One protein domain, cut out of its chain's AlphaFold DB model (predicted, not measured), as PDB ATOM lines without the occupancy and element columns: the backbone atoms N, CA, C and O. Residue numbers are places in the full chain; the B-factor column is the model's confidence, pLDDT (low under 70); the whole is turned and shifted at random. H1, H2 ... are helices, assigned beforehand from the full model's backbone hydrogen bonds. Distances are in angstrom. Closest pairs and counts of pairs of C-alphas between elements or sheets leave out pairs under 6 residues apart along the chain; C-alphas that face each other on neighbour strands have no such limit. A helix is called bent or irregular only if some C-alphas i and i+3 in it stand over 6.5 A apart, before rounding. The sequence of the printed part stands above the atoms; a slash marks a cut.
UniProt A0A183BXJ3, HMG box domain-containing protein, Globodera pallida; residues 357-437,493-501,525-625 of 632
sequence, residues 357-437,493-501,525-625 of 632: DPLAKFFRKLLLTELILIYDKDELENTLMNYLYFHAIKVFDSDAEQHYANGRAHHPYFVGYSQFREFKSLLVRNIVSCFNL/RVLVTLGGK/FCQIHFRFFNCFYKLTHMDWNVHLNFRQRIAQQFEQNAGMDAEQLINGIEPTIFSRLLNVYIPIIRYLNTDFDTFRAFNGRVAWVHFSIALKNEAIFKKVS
ATOM      1  N   ASP A 357      48.534  14.747 -11.869       63.28
ATOM      2  CA  ASP A 357      48.890  13.333 -11.991       63.28
ATOM      3  C   ASP A 357      49.762  12.894 -10.793       63.28
ATOM      4  O   ASP A 357      50.979  12.688 -10.908       63.28
ATOM      5  N   PRO A 358      49.172  12.813  -9.584       60.53
ATOM      6  CA  PRO A 358      49.879  12.323  -8.408       60.53
ATOM      7  C   PRO A 358      50.246  10.842  -8.560       60.53
ATOM      8  O   PRO A 358      51.216  10.382  -7.957       60.53
ATOM      9  N   LEU A 359      49.502  10.117  -9.398       58.19
ATOM     10  CA  LEU A 359      49.749   8.728  -9.747       58.19
ATOM     11  C   LEU A 359      51.059   8.588 -10.529       58.19
ATOM     12  O   LEU A 359      51.887   7.770 -10.150       58.19
ATOM     13  N   ALA A 360      51.354   9.450 -11.505       62.75
ATOM     14  CA  ALA A 360      52.643   9.440 -12.200       62.75
ATOM     15  C   ALA A 360      53.838   9.679 -11.267       62.75
ATOM     16  O   ALA A 360      54.877   9.030 -11.414       62.75
ATOM     17  N   LYS A 361      53.718  10.594 -10.292       63.59
ATOM     18  CA  LYS A 361      54.767  10.805  -9.272       63.59
ATOM     19  C   LYS A 361      54.909   9.586  -8.361       63.59
ATOM     20  O   LYS A 361      56.035   9.183  -8.066       63.59
ATOM     21  N   PHE A 362      53.787   8.998  -7.952       61.69
ATOM     22  CA  PHE A 362      53.752   7.781  -7.150       61.69
ATOM     23  C   PHE A 362      54.414   6.605  -7.885       61.69
ATOM     24  O   PHE A 362      55.338   5.995  -7.352       61.69
ATOM     25  N   PHE A 363      54.045   6.363  -9.143       60.41
ATOM     26  CA  PHE A 363      54.579   5.274  -9.956       60.41
ATOM     27  C   PHE A 363      56.042   5.454 -10.341       60.41
ATOM     28  O   PHE A 363      56.772   4.472 -10.312       60.41
ATOM     29  N   ARG A 364      56.531   6.674 -10.606       61.31
ATOM     30  CA  ARG A 364      57.977   6.897 -10.832       61.31
ATOM     31  C   ARG A 364      58.827   6.470  -9.636       61.31
ATOM     32  O   ARG A 364      59.891   5.892  -9.825       61.31
ATOM     33  N   LYS A 365      58.368   6.749  -8.413       61.12
ATOM     34  CA  LYS A 365      59.096   6.389  -7.184       61.12
ATOM     35  C   LYS A 365      58.979   4.900  -6.864       61.12
ATOM     36  O   LYS A 365      59.913   4.310  -6.332       61.12
ATOM     37  N   LEU A 366      57.845   4.309  -7.221       57.84
ATOM     38  CA  LEU A 366      57.538   2.914  -6.963       57.84
ATOM     39  C   LEU A 366      58.189   1.963  -7.991       57.84
ATOM     40  O   LEU A 366      58.649   0.889  -7.618       57.84
ATOM     41  N   LEU A 367      58.355   2.404  -9.247       50.69
ATOM     42  CA  LEU A 367      59.188   1.751 -10.270       50.69
ATOM     43  C   LEU A 367      60.646   1.590  -9.817       50.69
ATOM     44  O   LEU A 367      61.256   0.566 -10.088       50.69
ATOM     45  N   LEU A 368      61.187   2.575  -9.091       52.16
ATOM     46  CA  LEU A 368      62.545   2.521  -8.535       52.16
ATOM     47  C   LEU A 368      62.702   1.512  -7.391       52.16
ATOM     48  O   LEU A 368      63.825   1.252  -6.973       52.16
ATOM     49  N   THR A 369      61.600   0.988  -6.850       55.53
ATOM     50  CA  THR A 369      61.628   0.075  -5.703       55.53
ATOM     51  C   THR A 369      61.247  -1.367  -6.049       55.53
ATOM     52  O   THR A 369      61.266  -2.177  -5.139       55.53
ATOM     53  N   GLU A 370      60.907  -1.710  -7.304       57.44
ATOM     54  CA  GLU A 370      60.536  -3.072  -7.787       57.44
ATOM     55  C   GLU A 370      59.402  -3.808  -7.024       57.44
ATOM     56  O   GLU A 370      59.041  -4.938  -7.338       57.44
ATOM     57  N   LEU A 371      58.765  -3.165  -6.048       54.62
ATOM     58  CA  LEU A 371      58.038  -3.853  -4.976       54.62
ATOM     59  C   LEU A 371      56.582  -4.247  -5.276       54.62
ATOM     60  O   LEU A 371      55.992  -4.993  -4.500       54.62
ATOM     61  N   ILE A 372      55.980  -3.760  -6.364       52.19
ATOM     62  CA  ILE A 372      54.594  -4.122  -6.733       52.19
ATOM     63  C   ILE A 372      54.525  -5.336  -7.678       52.19
ATOM     64  O   ILE A 372      53.453  -5.901  -7.867       52.19
ATOM     65  N   LEU A 373      55.662  -5.816  -8.191       53.91
ATOM     66  CA  LEU A 373      55.717  -6.988  -9.074       53.91
ATOM     67  C   LEU A 373      55.827  -8.331  -8.334       53.91
ATOM     68  O   LEU A 373      55.987  -9.356  -8.985       53.91
ATOM     69  N   ILE A 374      55.782  -8.334  -6.997       63.09
ATOM     70  CA  ILE A 374      56.100  -9.534  -6.211       63.09
ATOM     71  C   ILE A 374      54.956 -10.543  -6.223       63.09
ATOM     72  O   ILE A 374      55.228 -11.729  -6.304       63.09
ATOM     73  N   TYR A 375      53.707 -10.076  -6.177       73.12
ATOM     74  CA  TYR A 375      52.548 -10.953  -6.067       73.12
ATOM     75  C   TYR A 375      51.766 -10.989  -7.373       73.12
ATOM     76  O   TYR A 375      51.253  -9.957  -7.824       73.12
ATOM     77  N   ASP A 376      51.597 -12.183  -7.936       83.44
ATOM     78  CA  ASP A 376      50.502 -12.392  -8.874       83.44
ATOM     79  C   ASP A 376      49.143 -12.306  -8.146       83.44
ATOM     80  O   ASP A 376      49.049 -12.142  -6.923       83.44
ATOM     81  N   LYS A 377      48.054 -12.334  -8.919       80.50
ATOM     82  CA  LYS A 377      46.703 -12.207  -8.365       80.50
ATOM     83  C   LYS A 377      46.427 -13.265  -7.289       80.50
ATOM     84  O   LYS A 377      45.842 -12.920  -6.260       80.50
ATOM     85  N   ASP A 378      46.805 -14.507  -7.549       85.25
ATOM     86  CA  ASP A 378      46.457 -15.647  -6.712       85.25
ATOM     87  C   ASP A 378      47.351 -15.664  -5.466       85.25
ATOM     88  O   ASP A 378      46.881 -15.906  -4.354       85.25
ATOM     89  N   GLU A 379      48.620 -15.281  -5.608       87.94
ATOM     90  CA  GLU A 379      49.562 -15.130  -4.504       87.94
ATOM     91  C   GLU A 379      49.153 -13.995  -3.551       87.94
ATOM     92  O   GLU A 379      49.206 -14.163  -2.327       87.94
ATOM     93  N   LEU A 380      48.667 -12.863  -4.077       86.12
ATOM     94  CA  LEU A 380      48.129 -11.773  -3.256       86.12
ATOM     95  C   LEU A 380      46.869 -12.209  -2.501       86.12
ATOM     96  O   LEU A 380      46.715 -11.887  -1.321       86.12
ATOM     97  N   GLU A 381      45.959 -12.915  -3.176       87.69
ATOM     98  CA  GLU A 381      44.727 -13.434  -2.575       87.69
ATOM     99  C   GLU A 381      45.049 -14.431  -1.453       87.69
ATOM    100  O   GLU A 381      44.548 -14.271  -0.336       87.69
ATOM    101  N   ASN A 382      45.969 -15.368  -1.691       90.38
ATOM    102  CA  ASN A 382      46.431 -16.337  -0.697       90.38
ATOM    103  C   ASN A 382      47.132 -15.665   0.493       90.38
ATOM    104  O   ASN A 382      46.839 -15.970   1.651       90.38
ATOM    105  N   THR A 383      48.017 -14.704   0.230       90.06
ATOM    106  CA  THR A 383      48.747 -13.971   1.275       90.06
ATOM    107  C   THR A 383      47.791 -13.147   2.139       90.06
ATOM    108  O   THR A 383      47.890 -13.149   3.369       90.06
ATOM    109  N   LEU A 384      46.808 -12.490   1.516       90.31
ATOM    110  CA  LEU A 384      45.781 -11.745   2.234       90.31
ATOM    111  C   LEU A 384      44.859 -12.679   3.032       90.31
ATOM    112  O   LEU A 384      44.520 -12.356   4.168       90.31
ATOM    113  N   MET A 385      44.496 -13.845   2.496       91.56
ATOM    114  CA  MET A 385      43.737 -14.857   3.239       91.56
ATOM    115  C   MET A 385      44.489 -15.334   4.482       91.56
ATOM    116  O   MET A 385      43.921 -15.326   5.574       91.56
ATOM    117  N   ASN A 386      45.775 -15.657   4.349       93.12
ATOM    118  CA  ASN A 386      46.631 -16.038   5.474       93.12
ATOM    119  C   ASN A 386      46.702 -14.930   6.537       93.12
ATOM    120  O   ASN A 386      46.570 -15.199   7.732       93.12
ATOM    121  N   TYR A 387      46.826 -13.675   6.100       94.00
ATOM    122  CA  TYR A 387      46.775 -12.509   6.979       94.00
ATOM    123  C   TYR A 387      45.437 -12.401   7.732       94.00
ATOM    124  O   TYR A 387      45.429 -12.122   8.932       94.00
ATOM    125  N   LEU A 388      44.304 -12.645   7.063       93.25
ATOM    126  CA  LEU A 388      42.981 -12.630   7.692       93.25
ATOM    127  C   LEU A 388      42.816 -13.771   8.710       93.25
ATOM    128  O   LEU A 388      42.339 -13.520   9.816       93.25
ATOM    129  N   TYR A 389      43.252 -14.992   8.382       92.44
ATOM    130  CA  TYR A 389      43.192 -16.134   9.304       92.44
ATOM    131  C   TYR A 389      44.027 -15.900  10.560       92.44
ATOM    132  O   TYR A 389      43.565 -16.165  11.670       92.44
ATOM    133  N   PHE A 390      45.221 -15.321  10.420       94.19
ATOM    134  CA  PHE A 390      46.041 -15.003  11.585       94.19
ATOM    135  C   PHE A 390      45.376 -13.964  12.498       94.19
ATOM    136  O   PHE A 390      45.455 -14.067  13.720       94.19
ATOM    137  N   HIS A 391      44.648 -12.989  11.942       94.44
ATOM    138  CA  HIS A 391      43.862 -12.057  12.756       94.44
ATOM    139  C   HIS A 391      42.715 -12.725  13.511       94.44
ATOM    140  O   HIS A 391      42.397 -12.262  14.606       94.44
ATOM    141  N   ALA A 392      42.115 -13.785  12.962       92.38
ATOM    142  CA  ALA A 392      41.131 -14.591  13.679       92.38
ATOM    143  C   ALA A 392      41.781 -15.329  14.861       92.38
ATOM    144  O   ALA A 392      41.247 -15.272  15.965       92.38
ATOM    145  N   ILE A 393      42.975 -15.909  14.677       92.06
ATOM    146  CA  ILE A 393      43.761 -16.522  15.767       92.06
ATOM    147  C   ILE A 393      44.045 -15.499  16.875       92.06
ATOM    148  O   ILE A 393      43.798 -15.775  18.049       92.06
ATOM    149  N   LYS A 394      44.457 -14.277  16.507       93.75
ATOM    150  CA  LYS A 394      44.739 -13.190  17.463       93.75
ATOM    151  C   LYS A 394      43.551 -12.783  18.340       93.75
ATOM    152  O   LYS A 394      43.741 -12.076  19.325       93.75
ATOM    153  N   VAL A 395      42.318 -13.132  17.963       93.06
ATOM    154  CA  VAL A 395      41.139 -12.878  18.806       93.06
ATOM    155  C   VAL A 395      41.096 -13.830  20.000       93.06
ATOM    156  O   VAL A 395      40.632 -13.423  21.061       93.06
ATOM    157  N   PHE A 396      41.576 -15.063  19.832       90.19
ATOM    158  CA  PHE A 396      41.616 -16.076  20.887       90.19
ATOM    159  C   PHE A 396      42.891 -15.985  21.726       90.19
ATOM    160  O   PHE A 396      42.838 -16.201  22.933       90.19
ATOM    161  N   ASP A 397      44.009 -15.623  21.099       92.06
ATOM    162  CA  ASP A 397      45.295 -15.428  21.760       92.06
ATOM    163  C   ASP A 397      45.869 -14.055  21.378       92.06
ATOM    164  O   ASP A 397      46.382 -13.852  20.275       92.06
ATOM    165  N   SER A 398      45.769 -13.089  22.297       90.50
ATOM    166  CA  SER A 398      46.300 -11.738  22.082       90.50
ATOM    167  C   SER A 398      47.819 -11.715  21.909       90.50
ATOM    168  O   SER A 398      48.332 -10.803  21.252       90.50
ATOM    169  N   ASP A 399      48.509 -12.727  22.438       92.94
ATOM    170  CA  ASP A 399      49.963 -12.867  22.430       92.94
ATOM    171  C   ASP A 399      50.447 -13.797  21.306       92.94
ATOM    172  O   ASP A 399      51.655 -13.972  21.130       92.94
ATOM    173  N   ALA A 400      49.536 -14.306  20.461       91.94
ATOM    174  CA  ALA A 400      49.850 -15.197  19.341       91.94
ATOM    175  C   ALA A 400      50.979 -14.644  18.465       91.94
ATOM    176  O   ALA A 400      51.887 -15.362  18.061       91.94
ATOM    177  N   GLU A 401      50.975 -13.339  18.191       93.12
ATOM    178  CA  GLU A 401      52.034 -12.712  17.400       93.12
ATOM    179  C   GLU A 401      53.422 -12.882  18.038       93.12
ATOM    180  O   GLU A 401      54.377 -13.198  17.333       93.12
ATOM    181  N   GLN A 402      53.530 -12.730  19.361       92.19
ATOM    182  CA  GLN A 402      54.773 -12.931  20.101       92.19
ATOM    183  C   GLN A 402      55.136 -14.419  20.189       92.19
ATOM    184  O   GLN A 402      56.302 -14.773  20.004       92.19
ATOM    185  N   HIS A 403      54.152 -15.294  20.414       92.25
ATOM    186  CA  HIS A 403      54.347 -16.744  20.458       92.25
ATOM    187  C   HIS A 403      54.910 -17.283  19.133       92.25
ATOM    188  O   HIS A 403      55.952 -17.943  19.123       92.25
ATOM    189  N   TYR A 404      54.284 -16.935  18.005       91.56
ATOM    190  CA  TYR A 404      54.719 -17.386  16.680       91.56
ATOM    191  C   TYR A 404      56.012 -16.700  16.211       91.56
ATOM    192  O   TYR A 404      56.818 -17.344  15.536       91.56
ATOM    193  N   ALA A 405      56.274 -15.448  16.614       90.12
ATOM    194  CA  ALA A 405      57.544 -14.775  16.326       90.12
ATOM    195  C   ALA A 405      58.737 -15.427  17.047       90.12
ATOM    196  O   ALA A 405      59.802 -15.591  16.451       90.12
ATOM    197  N   ASN A 406      58.563 -15.821  18.312       86.81
ATOM    198  CA  ASN A 406      59.640 -16.387  19.128       86.81
ATOM    199  C   ASN A 406      59.897 -17.870  18.830       86.81
ATOM    200  O   ASN A 406      61.038 -18.323  18.900       86.81
ATOM    201  N   GLY A 407      58.858 -18.625  18.468       77.75
ATOM    202  CA  GLY A 407      58.945 -20.076  18.279       77.75
ATOM    203  C   GLY A 407      59.611 -20.545  16.981       77.75
ATOM    204  O   GLY A 407      59.621 -21.746  16.733       77.75
ATOM    205  N   ARG A 408      60.104 -19.639  16.112       60.31
ATOM    206  CA  ARG A 408      60.503 -19.941  14.712       60.31
ATOM    207  C   ARG A 408      59.460 -20.782  13.955       60.31
ATOM    208  O   ARG A 408      59.792 -21.516  13.027       60.31
ATOM    209  N   ALA A 409      58.199 -20.706  14.365       61.62
ATOM    210  CA  ALA A 409      57.165 -21.574  13.842       61.62
ATOM    211  C   ALA A 409      56.841 -21.158  12.402       61.62
ATOM    212  O   ALA A 409      56.387 -20.041  12.152       61.62
ATOM    213  N   HIS A 410      57.029 -22.078  11.454       81.12
ATOM    214  CA  HIS A 410      56.645 -21.932  10.044       81.12
ATOM    215  C   HIS A 410      55.121 -22.003   9.843       81.12
ATOM    216  O   HIS A 410      54.641 -22.588   8.875       81.12
ATOM    217  N   HIS A 411      54.334 -21.442  10.765       88.19
ATOM    218  CA  HIS A 411      52.885 -21.478  10.643       88.19
ATOM    219  C   HIS A 411      52.474 -20.676   9.396       88.19
ATOM    220  O   HIS A 411      52.746 -19.471   9.346       88.19
ATOM    221  N   PRO A 412      51.798 -21.281   8.402       87.81
ATOM    222  CA  PRO A 412      51.544 -20.638   7.109       87.81
ATOM    223  C   PRO A 412      50.770 -19.318   7.246       87.81
ATOM    224  O   PRO A 412      51.091 -18.335   6.580       87.81
ATOM    225  N   TYR A 413      49.817 -19.242   8.186       91.94
ATOM    226  CA  TYR A 413      49.100 -17.993   8.482       91.94
ATOM    227  C   TYR A 413      49.985 -16.902   9.093       91.94
ATOM    228  O   TYR A 413      49.821 -15.739   8.738       91.94
ATOM    229  N   PHE A 414      50.943 -17.249   9.961       94.06
ATOM    230  CA  PHE A 414      51.870 -16.262  10.520       94.06
ATOM    231  C   PHE A 414      52.845 -15.751   9.458       94.06
ATOM    232  O   PHE A 414      53.083 -14.548   9.372       94.06
ATOM    233  N   VAL A 415      53.349 -16.648   8.602       92.25
ATOM    234  CA  VAL A 415      54.209 -16.282   7.468       92.25
ATOM    235  C   VAL A 415      53.472 -15.314   6.542       92.25
ATOM    236  O   VAL A 415      53.972 -14.215   6.299       92.25
ATOM    237  N   GLY A 416      52.249 -15.652   6.118       91.38
ATOM    238  CA  GLY A 416      51.437 -14.764   5.282       91.38
ATOM    239  C   GLY A 416      51.055 -13.455   5.982       91.38
ATOM    240  O   GLY A 416      51.097 -12.393   5.367       91.38
ATOM    241  N   TYR A 417      50.766 -13.487   7.288       94.38
ATOM    242  CA  TYR A 417      50.532 -12.282   8.091       94.38
ATOM    243  C   TYR A 417      51.750 -11.351   8.115       94.38
ATOM    244  O   TYR A 417      51.605 -10.148   7.884       94.38
ATOM    245  N   SER A 418      52.941 -11.897   8.372       93.00
ATOM    246  CA  SER A 418      54.192 -11.139   8.431       93.00
ATOM    247  C   SER A 418      54.537 -10.537   7.069       93.00
ATOM    248  O   SER A 418      54.764  -9.328   6.977       93.00
ATOM    249  N   GLN A 419      54.484 -11.350   6.010       91.38
ATOM    250  CA  GLN A 419      54.714 -10.918   4.628       91.38
ATOM    251  C   GLN A 419      53.746  -9.800   4.225       91.38
ATOM    252  O   GLN A 419      54.164  -8.737   3.762       91.38
ATOM    253  N   PHE A 420      52.447  -9.980   4.481       91.31
ATOM    254  CA  PHE A 420      51.453  -8.966   4.144       91.31
ATOM    255  C   PHE A 420      51.632  -7.680   4.958       91.31
ATOM    256  O   PHE A 420      51.445  -6.576   4.441       91.31
ATOM    257  N   ARG A 421      51.994  -7.780   6.243       92.44
ATOM    258  CA  ARG A 421      52.235  -6.608   7.096       92.44
ATOM    259  C   ARG A 421      53.441  -5.806   6.615       92.44
ATOM    260  O   ARG A 421      53.375  -4.573   6.628       92.44
ATOM    261  N   GLU A 422      54.502  -6.478   6.182       90.56
ATOM    262  CA  GLU A 422      55.667  -5.844   5.567       90.56
ATOM    263  C   GLU A 422      55.285  -5.148   4.255       90.56
ATOM    264  O   GLU A 422      55.507  -3.940   4.118       90.56
ATOM    265  N   PHE A 423      54.594  -5.859   3.359       87.88
ATOM    266  CA  PHE A 423      54.062  -5.311   2.109       87.88
ATOM    267  C   PHE A 423      53.191  -4.067   2.348       87.88
ATOM    268  O   PHE A 423      53.397  -3.010   1.748       87.88
ATOM    269  N   LYS A 424      52.259  -4.136   3.301       91.12
ATOM    270  CA  LYS A 424      51.397  -3.015   3.697       91.12
ATOM    271  C   LYS A 424      52.197  -1.837   4.261       91.12
ATOM    272  O   LYS A 424      51.931  -0.693   3.896       91.12
ATOM    273  N   SER A 425      53.151  -2.089   5.161       88.69
ATOM    274  CA  SER A 425      54.013  -1.054   5.759       88.69
ATOM    275  C   SER A 425      54.782  -0.293   4.683       88.69
ATOM    276  O   SER A 425      54.861   0.939   4.697       88.69
ATOM    277  N   LEU A 426      55.284  -1.029   3.700       86.12
ATOM    278  CA  LEU A 426      55.963  -0.473   2.552       86.12
ATOM    279  C   LEU A 426      55.022   0.350   1.658       86.12
ATOM    280  O   LEU A 426      55.377   1.475   1.304       86.12
ATOM    281  N   LEU A 427      53.818  -0.145   1.342       84.81
ATOM    282  CA  LEU A 427      52.814   0.627   0.597       84.81
ATOM    283  C   LEU A 427      52.515   1.957   1.296       84.81
ATOM    284  O   LEU A 427      52.566   3.013   0.667       84.81
ATOM    285  N   VAL A 428      52.267   1.925   2.606       87.62
ATOM    286  CA  VAL A 428      52.017   3.121   3.425       87.62
ATOM    287  C   VAL A 428      53.220   4.069   3.384       87.62
ATOM    288  O   VAL A 428      53.040   5.266   3.157       87.62
ATOM    289  N   ARG A 429      54.450   3.560   3.529       87.19
ATOM    290  CA  ARG A 429      55.683   4.362   3.441       87.19
ATOM    291  C   ARG A 429      55.835   5.023   2.069       87.19
ATOM    292  O   ARG A 429      56.164   6.208   2.004       87.19
ATOM    293  N   ASN A 430      55.563   4.293   0.991       82.19
ATOM    294  CA  ASN A 430      55.621   4.816  -0.372       82.19
ATOM    295  C   ASN A 430      54.560   5.892  -0.589       82.19
ATOM    296  O   ASN A 430      54.876   6.963  -1.097       82.19
ATOM    297  N   ILE A 431      53.334   5.668  -0.117       82.88
ATOM    298  CA  ILE A 431      52.262   6.665  -0.153       82.88
ATOM    299  C   ILE A 431      52.698   7.950   0.569       82.88
ATOM    300  O   ILE A 431      52.653   9.036  -0.010       82.88
ATOM    301  N   VAL A 432      53.185   7.839   1.803       85.88
ATOM    302  CA  VAL A 432      53.670   8.985   2.588       85.88
ATOM    303  C   VAL A 432      54.780   9.739   1.854       85.88
ATOM    304  O   VAL A 432      54.754  10.968   1.770       85.88
ATOM    305  N   SER A 433      55.738   8.994   1.305       83.62
ATOM    306  CA  SER A 433      56.936   9.509   0.643       83.62
ATOM    307  C   SER A 433      56.648  10.162  -0.711       83.62
ATOM    308  O   SER A 433      57.337  11.102  -1.105       83.62
ATOM    309  N   CYS A 434      55.652   9.677  -1.452       77.88
ATOM    310  CA  CYS A 434      55.276  10.228  -2.755       77.88
ATOM    311  C   CYS A 434      54.498  11.540  -2.626       77.88
ATOM    312  O   CYS A 434      54.643  12.421  -3.470       77.88
ATOM    313  N   PHE A 435      53.714  11.682  -1.559       77.25
ATOM    314  CA  PHE A 435      52.858  12.849  -1.339       77.25
ATOM    315  C   PHE A 435      53.457  13.850  -0.356       77.25
ATOM    316  O   PHE A 435      52.836  14.873  -0.081       77.25
ATOM    317  N   ASN A 436      54.655  13.562   0.173       82.69
ATOM    318  CA  ASN A 436      55.292  14.342   1.231       82.69
ATOM    319  C   ASN A 436      54.289  14.679   2.345       82.69
ATOM    320  O   ASN A 436      54.175  15.836   2.760       82.69
ATOM    321  N   LEU A 437      53.507  13.678   2.776       81.75
ATOM    322  CA  LEU A 437      52.439  13.900   3.749       81.75
ATOM    323  C   LEU A 437      53.047  14.507   5.023       81.75
ATOM    324  O   LEU A 437      53.992  13.925   5.562       81.75
ATOM    325  N   ARG A 493      34.571  11.605   7.752       34.09
ATOM    326  CA  ARG A 493      33.920  10.401   8.300       34.09
ATOM    327  C   ARG A 493      34.256   9.209   7.400       34.09
ATOM    328  O   ARG A 493      33.415   8.756   6.632       34.09
ATOM    329  N   VAL A 494      35.479   8.698   7.486       36.81
ATOM    330  CA  VAL A 494      35.874   7.455   6.804       36.81
ATOM    331  C   VAL A 494      35.856   6.325   7.828       36.81
ATOM    332  O   VAL A 494      36.872   5.906   8.369       36.81
ATOM    333  N   LEU A 495      34.653   5.842   8.134       34.41
ATOM    334  CA  LEU A 495      34.480   4.499   8.679       34.41
ATOM    335  C   LEU A 495      34.402   3.557   7.479       34.41
ATOM    336  O   LEU A 495      33.502   3.682   6.650       34.41
ATOM    337  N   VAL A 496      35.337   2.615   7.378       35.69
ATOM    338  CA  VAL A 496      35.210   1.489   6.449       35.69
ATOM    339  C   VAL A 496      34.162   0.549   7.028       35.69
ATOM    340  O   VAL A 496      34.476  -0.456   7.657       35.69
ATOM    341  N   THR A 497      32.888   0.885   6.859       36.91
ATOM    342  CA  THR A 497      31.839  -0.123   6.970       36.91
ATOM    343  C   THR A 497      31.916  -0.956   5.701       36.91
ATOM    344  O   THR A 497      31.383  -0.569   4.662       36.91
ATOM    345  N   LEU A 498      32.658  -2.063   5.769       32.78
ATOM    346  CA  LEU A 498      32.575  -3.157   4.800       32.78
ATOM    347  C   LEU A 498      31.087  -3.488   4.654       32.78
ATOM    348  O   LEU A 498      30.437  -3.629   5.686       32.78
ATOM    349  N   GLY A 499      30.560  -3.549   3.429       29.34
ATOM    350  CA  GLY A 499      29.128  -3.612   3.084       29.34
ATOM    351  C   GLY A 499      28.322  -4.800   3.639       29.34
ATOM    352  O   GLY A 499      27.692  -5.538   2.896       29.34
ATOM    353  N   GLY A 500      28.305  -4.985   4.955       30.45
ATOM    354  CA  GLY A 500      27.162  -5.463   5.713       30.45
ATOM    355  C   GLY A 500      26.454  -4.263   6.346       30.45
ATOM    356  O   GLY A 500      27.052  -3.201   6.502       30.45
ATOM    357  N   LYS A 501      25.167  -4.449   6.666       29.17
ATOM    358  CA  LYS A 501      24.242  -3.505   7.325       29.17
ATOM    359  C   LYS A 501      24.967  -2.366   8.068       29.17
ATOM    360  O   LYS A 501      25.741  -2.625   8.983       29.17
ATOM    361  N   PHE A 525      39.850  18.578  -2.034       61.16
ATOM    362  CA  PHE A 525      40.667  17.647  -2.799       61.16
ATOM    363  C   PHE A 525      39.940  17.241  -4.079       61.16
ATOM    364  O   PHE A 525      38.752  16.923  -4.050       61.16
ATOM    365  N   CYS A 526      40.669  17.152  -5.194       81.62
ATOM    366  CA  CYS A 526      40.134  16.509  -6.390       81.62
ATOM    367  C   CYS A 526      39.787  15.034  -6.104       81.62
ATOM    368  O   CYS A 526      40.320  14.411  -5.177       81.62
ATOM    369  N   GLN A 527      38.924  14.442  -6.933       73.25
ATOM    370  CA  GLN A 527      38.452  13.066  -6.747       73.25
ATOM    371  C   GLN A 527      39.600  12.039  -6.664       73.25
ATOM    372  O   GLN A 527      39.498  11.068  -5.915       73.25
ATOM    373  N   ILE A 528      40.708  12.272  -7.380       74.25
ATOM    374  CA  ILE A 528      41.903  11.413  -7.364       74.25
ATOM    375  C   ILE A 528      42.580  11.462  -5.989       74.25
ATOM    376  O   ILE A 528      42.794  10.423  -5.366       74.25
ATOM    377  N   HIS A 529      42.843  12.663  -5.464       79.44
ATOM    378  CA  HIS A 529      43.413  12.837  -4.129       79.44
ATOM    379  C   HIS A 529      42.510  12.256  -3.043       79.44
ATOM    380  O   HIS A 529      43.000  11.581  -2.140       79.44
ATOM    381  N   PHE A 530      41.194  12.449  -3.148       78.94
ATOM    382  CA  PHE A 530      40.241  11.860  -2.210       78.94
ATOM    383  C   PHE A 530      40.306  10.325  -2.207       78.94
ATOM    384  O   PHE A 530      40.423   9.714  -1.142       78.94
ATOM    385  N   ARG A 531      40.278   9.686  -3.386       76.44
ATOM    386  CA  ARG A 531      40.408   8.223  -3.513       76.44
ATOM    387  C   ARG A 531      41.720   7.728  -2.916       76.44
ATOM    388  O   ARG A 531      41.730   6.724  -2.206       76.44
ATOM    389  N   PHE A 532      42.800   8.458  -3.150       78.38
ATOM    390  CA  PHE A 532      44.120   8.104  -2.661       78.38
ATOM    391  C   PHE A 532      44.248   8.245  -1.133       78.38
ATOM    392  O   PHE A 532      44.689   7.308  -0.467       78.38
ATOM    393  N   PHE A 533      43.775   9.353  -0.550       80.94
ATOM    394  CA  PHE A 533      43.696   9.523   0.906       80.94
ATOM    395  C   PHE A 533      42.826   8.448   1.560       80.94
ATOM    396  O   PHE A 533      43.169   7.937   2.626       80.94
ATOM    397  N   ASN A 534      41.732   8.056   0.905       80.94
ATOM    398  CA  ASN A 534      40.902   6.953   1.365       80.94
ATOM    399  C   ASN A 534      41.693   5.632   1.362       80.94
ATOM    400  O   ASN A 534      41.688   4.924   2.364       80.94
ATOM    401  N   CYS A 535      42.445   5.320   0.300       83.06
ATOM    402  CA  CYS A 535      43.311   4.133   0.256       83.06
ATOM    403  C   CYS A 535      44.373   4.148   1.365       83.06
ATOM    404  O   CYS A 535      44.509   3.167   2.094       83.06
ATOM    405  N   PHE A 536      45.063   5.277   1.546       86.56
ATOM    406  CA  PHE A 536      46.043   5.475   2.617       86.56
ATOM    407  C   PHE A 536      45.446   5.199   3.999       86.56
ATOM    408  O   PHE A 536      46.001   4.425   4.781       86.56
ATOM    409  N   TYR A 537      44.286   5.791   4.285       86.12
ATOM    410  CA  TYR A 537      43.594   5.617   5.555       86.12
ATOM    411  C   TYR A 537      43.161   4.158   5.768       86.12
ATOM    412  O   TYR A 537      43.397   3.577   6.827       86.12
ATOM    413  N   LYS A 538      42.583   3.527   4.738       85.44
ATOM    414  CA  LYS A 538      42.148   2.123   4.779       85.44
ATOM    415  C   LYS A 538      43.300   1.157   5.048       85.44
ATOM    416  O   LYS A 538      43.123   0.244   5.853       85.44
ATOM    417  N   LEU A 539      44.451   1.365   4.407       86.81
ATOM    418  CA  LEU A 539      45.659   0.564   4.617       86.81
ATOM    419  C   LEU A 539      46.239   0.794   6.017       86.81
ATOM    420  O   LEU A 539      46.554  -0.166   6.718       86.81
ATOM    421  N   THR A 540      46.306   2.049   6.466       88.81
ATOM    422  CA  THR A 540      46.839   2.398   7.795       88.81
ATOM    423  C   THR A 540      46.026   1.747   8.919       88.81
ATOM    424  O   THR A 540      46.596   1.210   9.867       88.81
ATOM    425  N   HIS A 541      44.698   1.697   8.782       87.38
ATOM    426  CA  HIS A 541      43.803   1.099   9.778       87.38
ATOM    427  C   HIS A 541      43.427  -0.363   9.508       87.38
ATOM    428  O   HIS A 541      42.542  -0.894  10.180       87.38
ATOM    429  N   MET A 542      44.063  -1.029   8.542       89.62
ATOM    430  CA  MET A 542      43.681  -2.381   8.132       89.62
ATOM    431  C   MET A 542      43.755  -3.397   9.279       89.62
ATOM    432  O   MET A 542      42.764  -4.076   9.519       89.62
ATOM    433  N   ASP A 543      44.860  -3.430  10.040       90.06
ATOM    434  CA  ASP A 543      45.031  -4.380  11.158       90.06
ATOM    435  C   ASP A 543      43.903  -4.235  12.182       90.06
ATOM    436  O   ASP A 543      43.295  -5.213  12.601       90.06
ATOM    437  N   TRP A 544      43.605  -2.990  12.555       88.69
ATOM    438  CA  TRP A 544      42.585  -2.687  13.549       88.69
ATOM    439  C   TRP A 544      41.179  -3.025  13.045       88.69
ATOM    440  O   TRP A 544      40.404  -3.653  13.765       88.69
ATOM    441  N   ASN A 545      40.858  -2.651  11.802       87.00
ATOM    442  CA  ASN A 545      39.553  -2.928  11.201       87.00
ATOM    443  C   ASN A 545      39.305  -4.432  11.074       87.00
ATOM    444  O   ASN A 545      38.221  -4.899  11.420       87.00
ATOM    445  N   VAL A 546      40.296  -5.180  10.593       89.06
ATOM    446  CA  VAL A 546      40.213  -6.633  10.421       89.06
ATOM    447  C   VAL A 546      40.047  -7.312  11.778       89.06
ATOM    448  O   VAL A 546      39.064  -8.023  11.983       89.06
ATOM    449  N   HIS A 547      40.932  -7.017  12.732       90.69
ATOM    450  CA  HIS A 547      40.890  -7.616  14.064       90.69
ATOM    451  C   HIS A 547      39.575  -7.320  14.803       90.69
ATOM    452  O   HIS A 547      38.956  -8.222  15.366       90.69
ATOM    453  N   LEU A 548      39.090  -6.071  14.759       87.06
ATOM    454  CA  LEU A 548      37.830  -5.700  15.408       87.06
ATOM    455  C   LEU A 548      36.622  -6.402  14.771       87.06
ATOM    456  O   LEU A 548      35.719  -6.823  15.495       87.06
ATOM    457  N   ASN A 549      36.603  -6.545  13.440       86.62
ATOM    458  CA  ASN A 549      35.542  -7.281  12.748       86.62
ATOM    459  C   ASN A 549      35.530  -8.757  13.158       86.62
ATOM    460  O   ASN A 549      34.456  -9.284  13.445       86.62
ATOM    461  N   PHE A 550      36.696  -9.406  13.233       90.00
ATOM    462  CA  PHE A 550      36.783 -10.786  13.713       90.00
ATOM    463  C   PHE A 550      36.326 -10.905  15.166       90.00
ATOM    464  O   PHE A 550      35.447 -11.714  15.448       90.00
ATOM    465  N   ARG A 551      36.807 -10.036  16.065       90.06
ATOM    466  CA  ARG A 551      36.412 -10.047  17.483       90.06
ATOM    467  C   ARG A 551      34.901  -9.943  17.671       90.06
ATOM    468  O   ARG A 551      34.323 -10.702  18.440       90.06
ATOM    469  N   GLN A 552      34.252  -9.017  16.966       86.75
ATOM    470  CA  GLN A 552      32.802  -8.829  17.065       86.75
ATOM    471  C   GLN A 552      32.018 -10.046  16.572       86.75
ATOM    472  O   GLN A 552      30.994 -10.390  17.156       86.75
ATOM    473  N   ARG A 553      32.476 -10.691  15.499       85.25
ATOM    474  CA  ARG A 553      31.761 -11.817  14.888       85.25
ATOM    475  C   ARG A 553      32.000 -13.133  15.612       85.25
ATOM    476  O   ARG A 553      31.053 -13.889  15.772       85.25
ATOM    477  N   ILE A 554      33.219 -13.360  16.099       87.38
ATOM    478  CA  ILE A 554      33.526 -14.479  16.995       87.38
ATOM    479  C   ILE A 554      32.668 -14.372  18.252       87.38
ATOM    480  O   ILE A 554      32.014 -15.341  18.610       87.38
ATOM    481  N   ALA A 555      32.580 -13.182  18.861       86.62
ATOM    482  CA  ALA A 555      31.705 -12.965  20.011       86.62
ATOM    483  C   ALA A 555      30.233 -13.289  19.689       86.62
ATOM    484  O   ALA A 555      29.586 -13.997  20.449       86.62
ATOM    485  N   GLN A 556      29.722 -12.850  18.533       86.94
ATOM    486  CA  GLN A 556      28.351 -13.162  18.101       86.94
ATOM    487  C   GLN A 556      28.108 -14.661  17.872       86.94
ATOM    488  O   GLN A 556      27.041 -15.154  18.224       86.94
ATOM    489  N   GLN A 557      29.061 -15.377  17.268       86.12
ATOM    490  CA  GLN A 557      28.948 -16.822  17.041       86.12
ATOM    491  C   GLN A 557      29.027 -17.602  18.353       86.12
ATOM    492  O   GLN A 557      28.224 -18.502  18.584       86.12
ATOM    493  N   PHE A 558      29.931 -17.197  19.244       86.12
ATOM    494  CA  PHE A 558      30.059 -17.780  20.575       86.12
ATOM    495  C   PHE A 558      28.787 -17.583  21.409       86.12
ATOM    496  O   PHE A 558      28.328 -18.505  22.076       86.12
ATOM    497  N   GLU A 559      28.164 -16.402  21.324       86.38
ATOM    498  CA  GLU A 559      26.871 -16.125  21.961       86.38
ATOM    499  C   GLU A 559      25.737 -17.009  21.421       86.38
ATOM    500  O   GLU A 559      24.824 -17.351  22.173       86.38
ATOM    501  N   GLN A 560      25.771 -17.367  20.133       88.81
ATOM    502  CA  GLN A 560      24.757 -18.218  19.502       88.81
ATOM    503  C   GLN A 560      24.984 -19.704  19.790       88.81
ATOM    504  O   GLN A 560      24.014 -20.450  19.891       88.81
ATOM    505  N   ASN A 561      26.241 -20.127  19.947       90.94
ATOM    506  CA  ASN A 561      26.627 -21.527  20.062       90.94
ATOM    507  C   ASN A 561      27.717 -21.709  21.130       90.94
ATOM    508  O   ASN A 561      28.890 -21.916  20.820       90.94
ATOM    509  N   ALA A 562      27.320 -21.675  22.404       83.94
ATOM    510  CA  ALA A 562      28.223 -21.685  23.564       83.94
ATOM    511  C   ALA A 562      29.053 -22.978  23.767       83.94
ATOM    512  O   ALA A 562      29.729 -23.113  24.783       83.94
ATOM    513  N   GLY A 563      28.998 -23.928  22.830       90.12
ATOM    514  CA  GLY A 563      29.757 -25.182  22.853       90.12
ATOM    515  C   GLY A 563      30.728 -25.362  21.686       90.12
ATOM    516  O   GLY A 563      31.316 -26.433  21.582       90.12
ATOM    517  N   MET A 564      30.877 -24.366  20.804       90.50
ATOM    518  CA  MET A 564      31.834 -24.459  19.701       90.50
ATOM    519  C   MET A 564      33.265 -24.274  20.203       90.50
ATOM    520  O   MET A 564      33.551 -23.338  20.955       90.50
ATOM    521  N   ASP A 565      34.167 -25.141  19.755       88.00
ATOM    522  CA  ASP A 565      35.601 -24.930  19.936       88.00
ATOM    523  C   ASP A 565      36.124 -23.801  19.016       88.00
ATOM    524  O   ASP A 565      35.405 -23.254  18.173       88.00
ATOM    525  N   ALA A 566      37.383 -23.398  19.206       78.38
ATOM    526  CA  ALA A 566      37.982 -22.303  18.442       78.38
ATOM    527  C   ALA A 566      38.044 -22.594  16.933       78.38
ATOM    528  O   ALA A 566      37.871 -21.678  16.130       78.38
ATOM    529  N   GLU A 567      38.249 -23.851  16.538       81.44
ATOM    530  CA  GLU A 567      38.307 -24.257  15.134       81.44
ATOM    531  C   GLU A 567      36.919 -24.174  14.488       81.44
ATOM    532  O   GLU A 567      36.760 -23.572  13.425       81.44
ATOM    533  N   GLN A 568      35.888 -24.674  15.166       85.31
ATOM    534  CA  GLN A 568      34.486 -24.562  14.768       85.31
ATOM    535  C   GLN A 568      34.024 -23.107  14.711       85.31
ATOM    536  O   GLN A 568      33.301 -22.736  13.787       85.31
ATOM    537  N   LEU A 569      34.468 -22.262  15.646       84.19
ATOM    538  CA  LEU A 569      34.206 -20.824  15.606       84.19
ATOM    539  C   LEU A 569      34.876 -20.183  14.396       84.19
ATOM    540  O   LEU A 569      34.205 -19.453  13.676       84.19
ATOM    541  N   ILE A 570      36.159 -20.454  14.143       79.12
ATOM    542  CA  ILE A 570      36.894 -19.894  12.997       79.12
ATOM    543  C   ILE A 570      36.278 -20.353  11.673       79.12
ATOM    544  O   ILE A 570      36.056 -19.523  10.794       79.12
ATOM    545  N   ASN A 571      35.925 -21.631  11.556       80.56
ATOM    546  CA  ASN A 571      35.255 -22.187  10.378       80.56
ATOM    547  C   ASN A 571      33.804 -21.679  10.244       80.56
ATOM    548  O   ASN A 571      33.295 -21.522   9.134       80.56
ATOM    549  N   GLY A 572      33.149 -21.378  11.370       79.25
ATOM    550  CA  GLY A 572      31.811 -20.786  11.452       79.25
ATOM    551  C   GLY A 572      31.780 -19.274  11.205       79.25
ATOM    552  O   GLY A 572      30.714 -18.716  10.918       79.25
ATOM    553  N   ILE A 573      32.929 -18.586  11.261       78.00
ATOM    554  CA  ILE A 573      33.083 -17.230  10.729       78.00
ATOM    555  C   ILE A 573      32.949 -17.343   9.211       78.00
ATOM    556  O   ILE A 573      33.911 -17.580   8.490       78.00
ATOM    557  N   GLU A 574      31.703 -17.179   8.768       68.62
ATOM    558  CA  GLU A 574      31.214 -17.238   7.393       68.62
ATOM    559  C   GLU A 574      32.324 -16.936   6.359       68.62
ATOM    560  O   GLU A 574      32.850 -15.817   6.361       68.62
ATOM    561  N   PRO A 575      32.664 -17.865   5.439       73.56
ATOM    562  CA  PRO A 575      33.637 -17.626   4.364       73.56
ATOM    563  C   PRO A 575      33.371 -16.328   3.587       73.56
ATOM    564  O   PRO A 575      34.289 -15.679   3.086       73.56
ATOM    565  N   THR A 576      32.117 -15.869   3.569       69.75
ATOM    566  CA  THR A 576      31.722 -14.590   2.976       69.75
ATOM    567  C   THR A 576      32.344 -13.370   3.666       69.75
ATOM    568  O   THR A 576      32.421 -12.314   3.045       69.75
ATOM    569  N   ILE A 577      32.805 -13.457   4.915       73.94
ATOM    570  CA  ILE A 577      33.512 -12.378   5.627       73.94
ATOM    571  C   ILE A 577      34.908 -12.216   5.062       73.94
ATOM    572  O   ILE A 577      35.303 -11.093   4.749       73.94
ATOM    573  N   PHE A 578      35.610 -13.334   4.887       79.81
ATOM    574  CA  PHE A 578      36.875 -13.361   4.174       79.81
ATOM    575  C   PHE A 578      36.666 -12.811   2.766       79.81
ATOM    576  O   PHE A 578      37.298 -11.819   2.418       79.81
ATOM    577  N   SER A 579      35.668 -13.300   2.022       79.94
ATOM    578  CA  SER A 579      35.340 -12.760   0.695       79.94
ATOM    579  C   SER A 579      34.997 -11.264   0.716       79.94
ATOM    580  O   SER A 579      35.404 -10.536  -0.179       79.94
ATOM    581  N   ARG A 580      34.288 -10.750   1.730       78.00
ATOM    582  CA  ARG A 580      33.962  -9.315   1.858       78.00
ATOM    583  C   ARG A 580      35.194  -8.470   2.164       78.00
ATOM    584  O   ARG A 580      35.316  -7.373   1.625       78.00
ATOM    585  N   LEU A 581      36.082  -8.953   3.030       77.12
ATOM    586  CA  LEU A 581      37.345  -8.290   3.349       77.12
ATOM    587  C   LEU A 581      38.264  -8.283   2.127       77.12
ATOM    588  O   LEU A 581      38.760  -7.221   1.750       77.12
ATOM    589  N   LEU A 582      38.395  -9.426   1.452       82.50
ATOM    590  CA  LEU A 582      39.064  -9.553   0.163       82.50
ATOM    591  C   LEU A 582      38.478  -8.566  -0.858       82.50
ATOM    592  O   LEU A 582      39.213  -7.760  -1.414       82.50
ATOM    593  N   ASN A 583      37.155  -8.518  -1.022       80.25
ATOM    594  CA  ASN A 583      36.478  -7.610  -1.955       80.25
ATOM    595  C   ASN A 583      36.648  -6.124  -1.619       80.25
ATOM    596  O   ASN A 583      36.396  -5.280  -2.475       80.25
ATOM    597  N   VAL A 584      37.073  -5.771  -0.404       77.38
ATOM    598  CA  VAL A 584      37.395  -4.380  -0.063       77.38
ATOM    599  C   VAL A 584      38.869  -4.081  -0.258       77.38
ATOM    600  O   VAL A 584      39.194  -3.026  -0.801       77.38
ATOM    601  N   TYR A 585      39.761  -4.976   0.159       81.31
ATOM    602  CA  TYR A 585      41.196  -4.713   0.128       81.31
ATOM    603  C   TYR A 585      41.841  -5.053  -1.216       81.31
ATOM    604  O   TYR A 585      42.700  -4.294  -1.660       81.31
ATOM    605  N   ILE A 586      41.381  -6.088  -1.926       81.69
ATOM    606  CA  ILE A 586      41.890  -6.432  -3.262       81.69
ATOM    607  C   ILE A 586      41.691  -5.273  -4.238       81.69
ATOM    608  O   ILE A 586      42.675  -4.902  -4.865       81.69
ATOM    609  N   PRO A 587      40.511  -4.629  -4.375       81.12
ATOM    610  CA  PRO A 587      40.382  -3.503  -5.295       81.12
ATOM    611  C   PRO A 587      41.226  -2.300  -4.897       81.12
ATOM    612  O   PRO A 587      41.618  -1.548  -5.772       81.12
ATOM    613  N   ILE A 588      41.530  -2.104  -3.611       77.50
ATOM    614  CA  ILE A 588      42.424  -1.026  -3.161       77.50
ATOM    615  C   ILE A 588      43.857  -1.327  -3.594       77.50
ATOM    616  O   ILE A 588      44.521  -0.463  -4.158       77.50
ATOM    617  N   ILE A 589      44.319  -2.554  -3.360       78.50
ATOM    618  CA  ILE A 589      45.672  -2.986  -3.719       78.50
ATOM    619  C   ILE A 589      45.814  -3.037  -5.242       78.50
ATOM    620  O   ILE A 589      46.792  -2.533  -5.782       78.50
ATOM    621  N   ARG A 590      44.796  -3.549  -5.943       78.00
ATOM    622  CA  ARG A 590      44.714  -3.520  -7.402       78.00
ATOM    623  C   ARG A 590      44.616  -2.108  -7.922       78.00
ATOM    624  O   ARG A 590      45.326  -1.816  -8.846       78.00
ATOM    625  N   TYR A 591      43.836  -1.202  -7.348       73.81
ATOM    626  CA  TYR A 591      43.802   0.191  -7.805       73.81
ATOM    627  C   TYR A 591      45.197   0.832  -7.756       73.81
ATOM    628  O   TYR A 591      45.611   1.503  -8.695       73.81
ATOM    629  N   LEU A 592      45.968   0.526  -6.710       69.69
ATOM    630  CA  LEU A 592      47.372   0.924  -6.604       69.69
ATOM    631  C   LEU A 592      48.306   0.184  -7.595       69.69
ATOM    632  O   LEU A 592      49.447   0.608  -7.741       69.69
ATOM    633  N   ASN A 593      47.837  -0.870  -8.278       65.88
ATOM    634  CA  ASN A 593      48.572  -1.726  -9.224       65.88
ATOM    635  C   ASN A 593      48.098  -1.605 -10.704       65.88
ATOM    636  O   ASN A 593      48.894  -1.604 -11.627       65.88
ATOM    637  N   THR A 594      46.812  -1.433 -11.009       61.91
ATOM    638  CA  THR A 594      46.286  -1.354 -12.384       61.91
ATOM    639  C   THR A 594      46.542   0.014 -13.011       61.91
ATOM    640  O   THR A 594      46.810   0.117 -14.212       61.91
ATOM    641  N   ASP A 595      46.516   1.079 -12.203       57.12
ATOM    642  CA  ASP A 595      46.957   2.400 -12.654       57.12
ATOM    643  C   ASP A 595      48.475   2.377 -12.968       57.12
ATOM    644  O   ASP A 595      48.927   3.152 -13.809       57.12
ATOM    645  N   PHE A 596      49.245   1.427 -12.404       50.94
ATOM    646  CA  PHE A 596      50.647   1.171 -12.767       50.94
ATOM    647  C   PHE A 596      50.771   0.498 -14.140       50.94
ATOM    648  O   PHE A 596      51.561   0.968 -14.956       50.94
ATOM    649  N   ASP A 597      49.975  -0.532 -14.449       48.31
ATOM    650  CA  ASP A 597      49.991  -1.184 -15.772       48.31
ATOM    651  C   ASP A 597      49.525  -0.248 -16.891       48.31
ATOM    652  O   ASP A 597      50.122  -0.194 -17.970       48.31
ATOM    653  N   THR A 598      48.504   0.566 -16.618       53.94
ATOM    654  CA  THR A 598      48.025   1.592 -17.556       53.94
ATOM    655  C   THR A 598      49.084   2.682 -17.758       53.94
ATOM    656  O   THR A 598      49.359   3.078 -18.894       53.94
ATOM    657  N   PHE A 599      49.760   3.113 -16.686       48.66
ATOM    658  CA  PHE A 599      50.911   4.021 -16.750       48.66
ATOM    659  C   PHE A 599      52.116   3.395 -17.473       48.66
ATOM    660  O   PHE A 599      52.821   4.100 -18.196       48.66
ATOM    661  N   ARG A 600      52.349   2.083 -17.345       48.88
ATOM    662  CA  ARG A 600      53.385   1.329 -18.072       48.88
ATOM    663  C   ARG A 600      53.049   1.202 -19.553       48.88
ATOM    664  O   ARG A 600      53.942   1.363 -20.375       48.88
ATOM    665  N   ALA A 601      51.788   0.983 -19.918       53.91
ATOM    666  CA  ALA A 601      51.344   0.975 -21.312       53.91
ATOM    667  C   ALA A 601      51.445   2.376 -21.943       53.91
ATOM    668  O   ALA A 601      51.872   2.515 -23.091       53.91
ATOM    669  N   PHE A 602      51.117   3.423 -21.179       45.31
ATOM    670  CA  PHE A 602      51.236   4.819 -21.602       45.31
ATOM    671  C   PHE A 602      52.703   5.252 -21.749       45.31
ATOM    672  O   PHE A 602      53.097   5.739 -22.808       45.31
ATOM    673  N   ASN A 603      53.552   5.001 -20.747       48.12
ATOM    674  CA  ASN A 603      54.979   5.325 -20.818       48.12
ATOM    675  C   ASN A 603      55.777   4.366 -21.686       48.12
ATOM    676  O   ASN A 603      56.786   4.780 -22.227       48.12
ATOM    677  N   GLY A 604      55.337   3.127 -21.877       52.22
ATOM    678  CA  GLY A 604      55.901   2.224 -22.873       52.22
ATOM    679  C   GLY A 604      55.744   2.816 -24.269       52.22
ATOM    680  O   GLY A 604      56.708   2.852 -25.019       52.22
ATOM    681  N   ARG A 605      54.581   3.408 -24.582       47.09
ATOM    682  CA  ARG A 605      54.359   4.147 -25.839       47.09
ATOM    683  C   ARG A 605      55.149   5.455 -25.899       47.09
ATOM    684  O   ARG A 605      55.739   5.740 -26.932       47.09
ATOM    685  N   VAL A 606      55.212   6.229 -24.814       43.38
ATOM    686  CA  VAL A 606      55.969   7.499 -24.767       43.38
ATOM    687  C   VAL A 606      57.483   7.258 -24.830       43.38
ATOM    688  O   VAL A 606      58.172   7.942 -25.578       43.38
ATOM    689  N   ALA A 607      58.007   6.247 -24.141       41.91
ATOM    690  CA  ALA A 607      59.400   5.814 -24.227       41.91
ATOM    691  C   ALA A 607      59.723   5.254 -25.616       41.91
ATOM    692  O   ALA A 607      60.778   5.574 -26.146       41.91
ATOM    693  N   TRP A 608      58.809   4.515 -26.257       42.47
ATOM    694  CA  TRP A 608      58.979   4.068 -27.645       42.47
ATOM    695  C   TRP A 608      58.952   5.238 -28.641       42.47
ATOM    696  O   TRP A 608      59.727   5.244 -29.592       42.47
ATOM    697  N   VAL A 609      58.136   6.272 -28.400       44.00
ATOM    698  CA  VAL A 609      58.123   7.522 -29.183       44.00
ATOM    699  C   VAL A 609      59.408   8.325 -28.967       44.00
ATOM    700  O   VAL A 609      60.018   8.736 -29.948       44.00
ATOM    701  N   HIS A 610      59.886   8.491 -27.732       39.53
ATOM    702  CA  HIS A 610      61.157   9.170 -27.453       39.53
ATOM    703  C   HIS A 610      62.367   8.387 -27.981       39.53
ATOM    704  O   HIS A 610      63.286   8.998 -28.518       39.53
ATOM    705  N   PHE A 611      62.345   7.055 -27.912       36.97
ATOM    706  CA  PHE A 611      63.368   6.177 -28.485       36.97
ATOM    707  C   PHE A 611      63.338   6.202 -30.022       36.97
ATOM    708  O   PHE A 611      64.381   6.301 -30.658       36.97
ATOM    709  N   SER A 612      62.152   6.239 -30.636       42.59
ATOM    710  CA  SER A 612      61.988   6.385 -32.092       42.59
ATOM    711  C   SER A 612      62.387   7.777 -32.596       42.59
ATOM    712  O   SER A 612      62.928   7.899 -33.693       42.59
ATOM    713  N   ILE A 613      62.143   8.832 -31.810       48.91
ATOM    714  CA  ILE A 613      62.605  10.199 -32.095       48.91
ATOM    715  C   ILE A 613      64.129  10.279 -31.945       48.91
ATOM    716  O   ILE A 613      64.782  10.866 -32.802       48.91
ATOM    717  N   ALA A 614      64.709   9.644 -30.923       44.25
ATOM    718  CA  ALA A 614      66.156   9.573 -30.743       44.25
ATOM    719  C   ALA A 614      66.841   8.826 -31.902       44.25
ATOM    720  O   ALA A 614      67.801   9.344 -32.463       44.25
ATOM    721  N   LEU A 615      66.292   7.689 -32.345       48.59
ATOM    722  CA  LEU A 615      66.807   6.935 -33.496       48.59
ATOM    723  C   LEU A 615      66.639   7.684 -34.829       48.59
ATOM    724  O   LEU A 615      67.536   7.650 -35.671       48.59
ATOM    725  N   LYS A 616      65.527   8.407 -35.030       59.59
ATOM    726  CA  LYS A 616      65.352   9.284 -36.204       59.59
ATOM    727  C   LYS A 616      66.334  10.451 -36.192       59.59
ATOM    728  O   LYS A 616      66.899  10.767 -37.235       59.59
ATOM    729  N   ASN A 617      66.570  11.058 -35.032       51.16
ATOM    730  CA  ASN A 617      67.530  12.146 -34.892       51.16
ATOM    731  C   ASN A 617      68.967  11.653 -35.080       51.16
ATOM    732  O   ASN A 617      69.742  12.348 -35.722       51.16
ATOM    733  N   GLU A 618      69.311  10.443 -34.631       54.00
ATOM    734  CA  GLU A 618      70.624   9.835 -34.878       54.00
ATOM    735  C   GLU A 618      70.832   9.486 -36.364       54.00
ATOM    736  O   GLU A 618      71.912   9.709 -36.909       54.00
ATOM    737  N   ALA A 619      69.790   9.012 -37.058       61.50
ATOM    738  CA  ALA A 619      69.835   8.765 -38.500       61.50
ATOM    739  C   ALA A 619      69.959  10.065 -39.317       61.50
ATOM    740  O   ALA A 619      70.707  10.110 -40.295       61.50
ATOM    741  N   ILE A 620      69.270  11.137 -38.906       59.19
ATOM    742  CA  ILE A 620      69.416  12.476 -39.500       59.19
ATOM    743  C   ILE A 620      70.820  13.019 -39.225       59.19
ATOM    744  O   ILE A 620      71.457  13.521 -40.147       59.19
ATOM    745  N   PHE A 621      71.338  12.852 -38.005       44.81
ATOM    746  CA  PHE A 621      72.686  13.287 -37.648       44.81
ATOM    747  C   PHE A 621      73.733  12.548 -38.486       44.81
ATOM    748  O   PHE A 621      74.528  13.201 -39.143       44.81
ATOM    749  N   LYS A 622      73.662  11.215 -38.610       61.09
ATOM    750  CA  LYS A 622      74.555  10.432 -39.489       61.09
ATOM    751  C   LYS A 622      74.447  10.831 -40.966       61.09
ATOM    752  O   LYS A 622      75.459  10.837 -41.662       61.09
ATOM    753  N   LYS A 623      73.258  11.213 -41.448       61.50
ATOM    754  CA  LYS A 623      73.054  11.682 -42.831       61.50
ATOM    755  C   LYS A 623      73.628  13.086 -43.068       61.50
ATOM    756  O   LYS A 623      74.191  13.331 -44.128       61.50
ATOM    757  N   VAL A 624      73.537  13.976 -42.078       52.12
ATOM    758  CA  VAL A 624      74.127  15.326 -42.118       52.12
ATOM    759  C   VAL A 624      75.650  15.264 -41.948       52.12
ATOM    760  O   VAL A 624      76.373  15.923 -42.688       52.12
ATOM    761  N   SER A 625      76.157  14.413 -41.052       49.53
ATOM    762  CA  SER A 625      77.597  14.187 -40.863       49.53
ATOM    763  C   SER A 625      78.248  13.514 -42.075       49.53
ATOM    764  O   SER A 625      79.382  13.835 -42.408       49.53
TER     765      SER A 625
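What this domain is: This is residues 357 to 437, 493 to 501 and 525 to 625 of the 632 residues of the protein "HMG box domain-containing protein" of Globodera pallida (UniProt A0A183BXJ3). A loose cluster of crossed helices has one very long helix, H8, running past it, and residues 604 to 625 of H8 stick out as a free arm that adds to the length. In the cluster, H4 starts beside H2 and runs off from it at a wide angle to H1 and H5, while H3, H6 and H7 gather near the last part of H2. The printed part has 191 residues with eight named helices, H1 to H8 in that order, and no named strand; the class is all helix. The whole is loose, with a radius of gyration of the C-alphas of 22.1 A, and spans 88 by 40 by 28 A.

How they stand to each other: H1, residues 358 to 367, touches residues 430 to 435 of H4, residues 412 to 435, at a steep tilt of 54 degrees, opposite ways; the closest C-alphas, of Phe 362 and Cys 434, are 5.3 A apart. H2, residues 377 to 396, is the hub, touching four helices. It touches H4 with the C-alphas of Tyr 387 and Tyr 417 closest at 3.9 A, only just about perpendicular at 70.5 degrees. H3, residues 400 to 406, and H2 only just touch, only at the corner, with 3 pairs of C-alphas within 8 A; the closest, of Lys 394 and Ala 400, are 5.8 A apart. H5, residues 527 to 540, touches H4 at a steep tilt of 39 degrees, opposite ways, with the C-alphas of Val 428 and Phe 536 closest at 6.5 A. H6, residues 542 to 560, touches residues 388 to 395 of H2, with the C-alphas of His 391 and His 547 closest at 5.5 A. H7, residues 566 to 572, touches H6, about perpendicular at 86 degrees, with the C-alphas of Ile 554 and Leu 569 closest at 6.5 A. H8, residues 575 to 625, touches H2 with residues 578 to 586 alone, at a shallow tilt of 34 degrees, only just short of steep, opposite ways; the C-alphas of Leu 388 and Phe 578 are closest at 7.1 A. H8 touches H1 with residues 595 to 599 alone, about perpendicular at 82 degrees, with the C-alphas of Phe 363 and Phe 596 closest at 6.3 A. H4 and H8 are apart. In H1, H3, H4, H5, H6 and H7 every O i to N i+4 pair is within hydrogen-bond range; in H2 it is 15 of 16 and in H8 43 of 47.

Where its parts are: H1 begins at C-alpha 358, (49.879, 12.323, -8.408). H2 is 29.9 A long, H4 34.6 A and H6 27.2 A from first to last C-alpha. H8 is 70.6 A long, has a kink of 35 degrees near residue 588, and ends at C-alpha 625, (77.597, 14.187, -40.863); it is neither bent nor irregular, but only just: C-alphas 592 and 595 are 6.2 A apart.

The domain as a whole: The two C-alphas farthest apart, of Gly 563 and Ser 625, are 88.9 A apart. Residues 438 to 492 are not printed, with 19.4 A between C-alphas 437 and 493, nor are residues 502 to 524, with 28.6 A between C-alphas 501 and 525. Of the links that are printed whole, H1 to H2 is short and the others are tight. The mean pLDDT of the printed part is 74.0; it is under 70 at 66 residues, among them 357 to 374, 493 to 501 and 592 to 625.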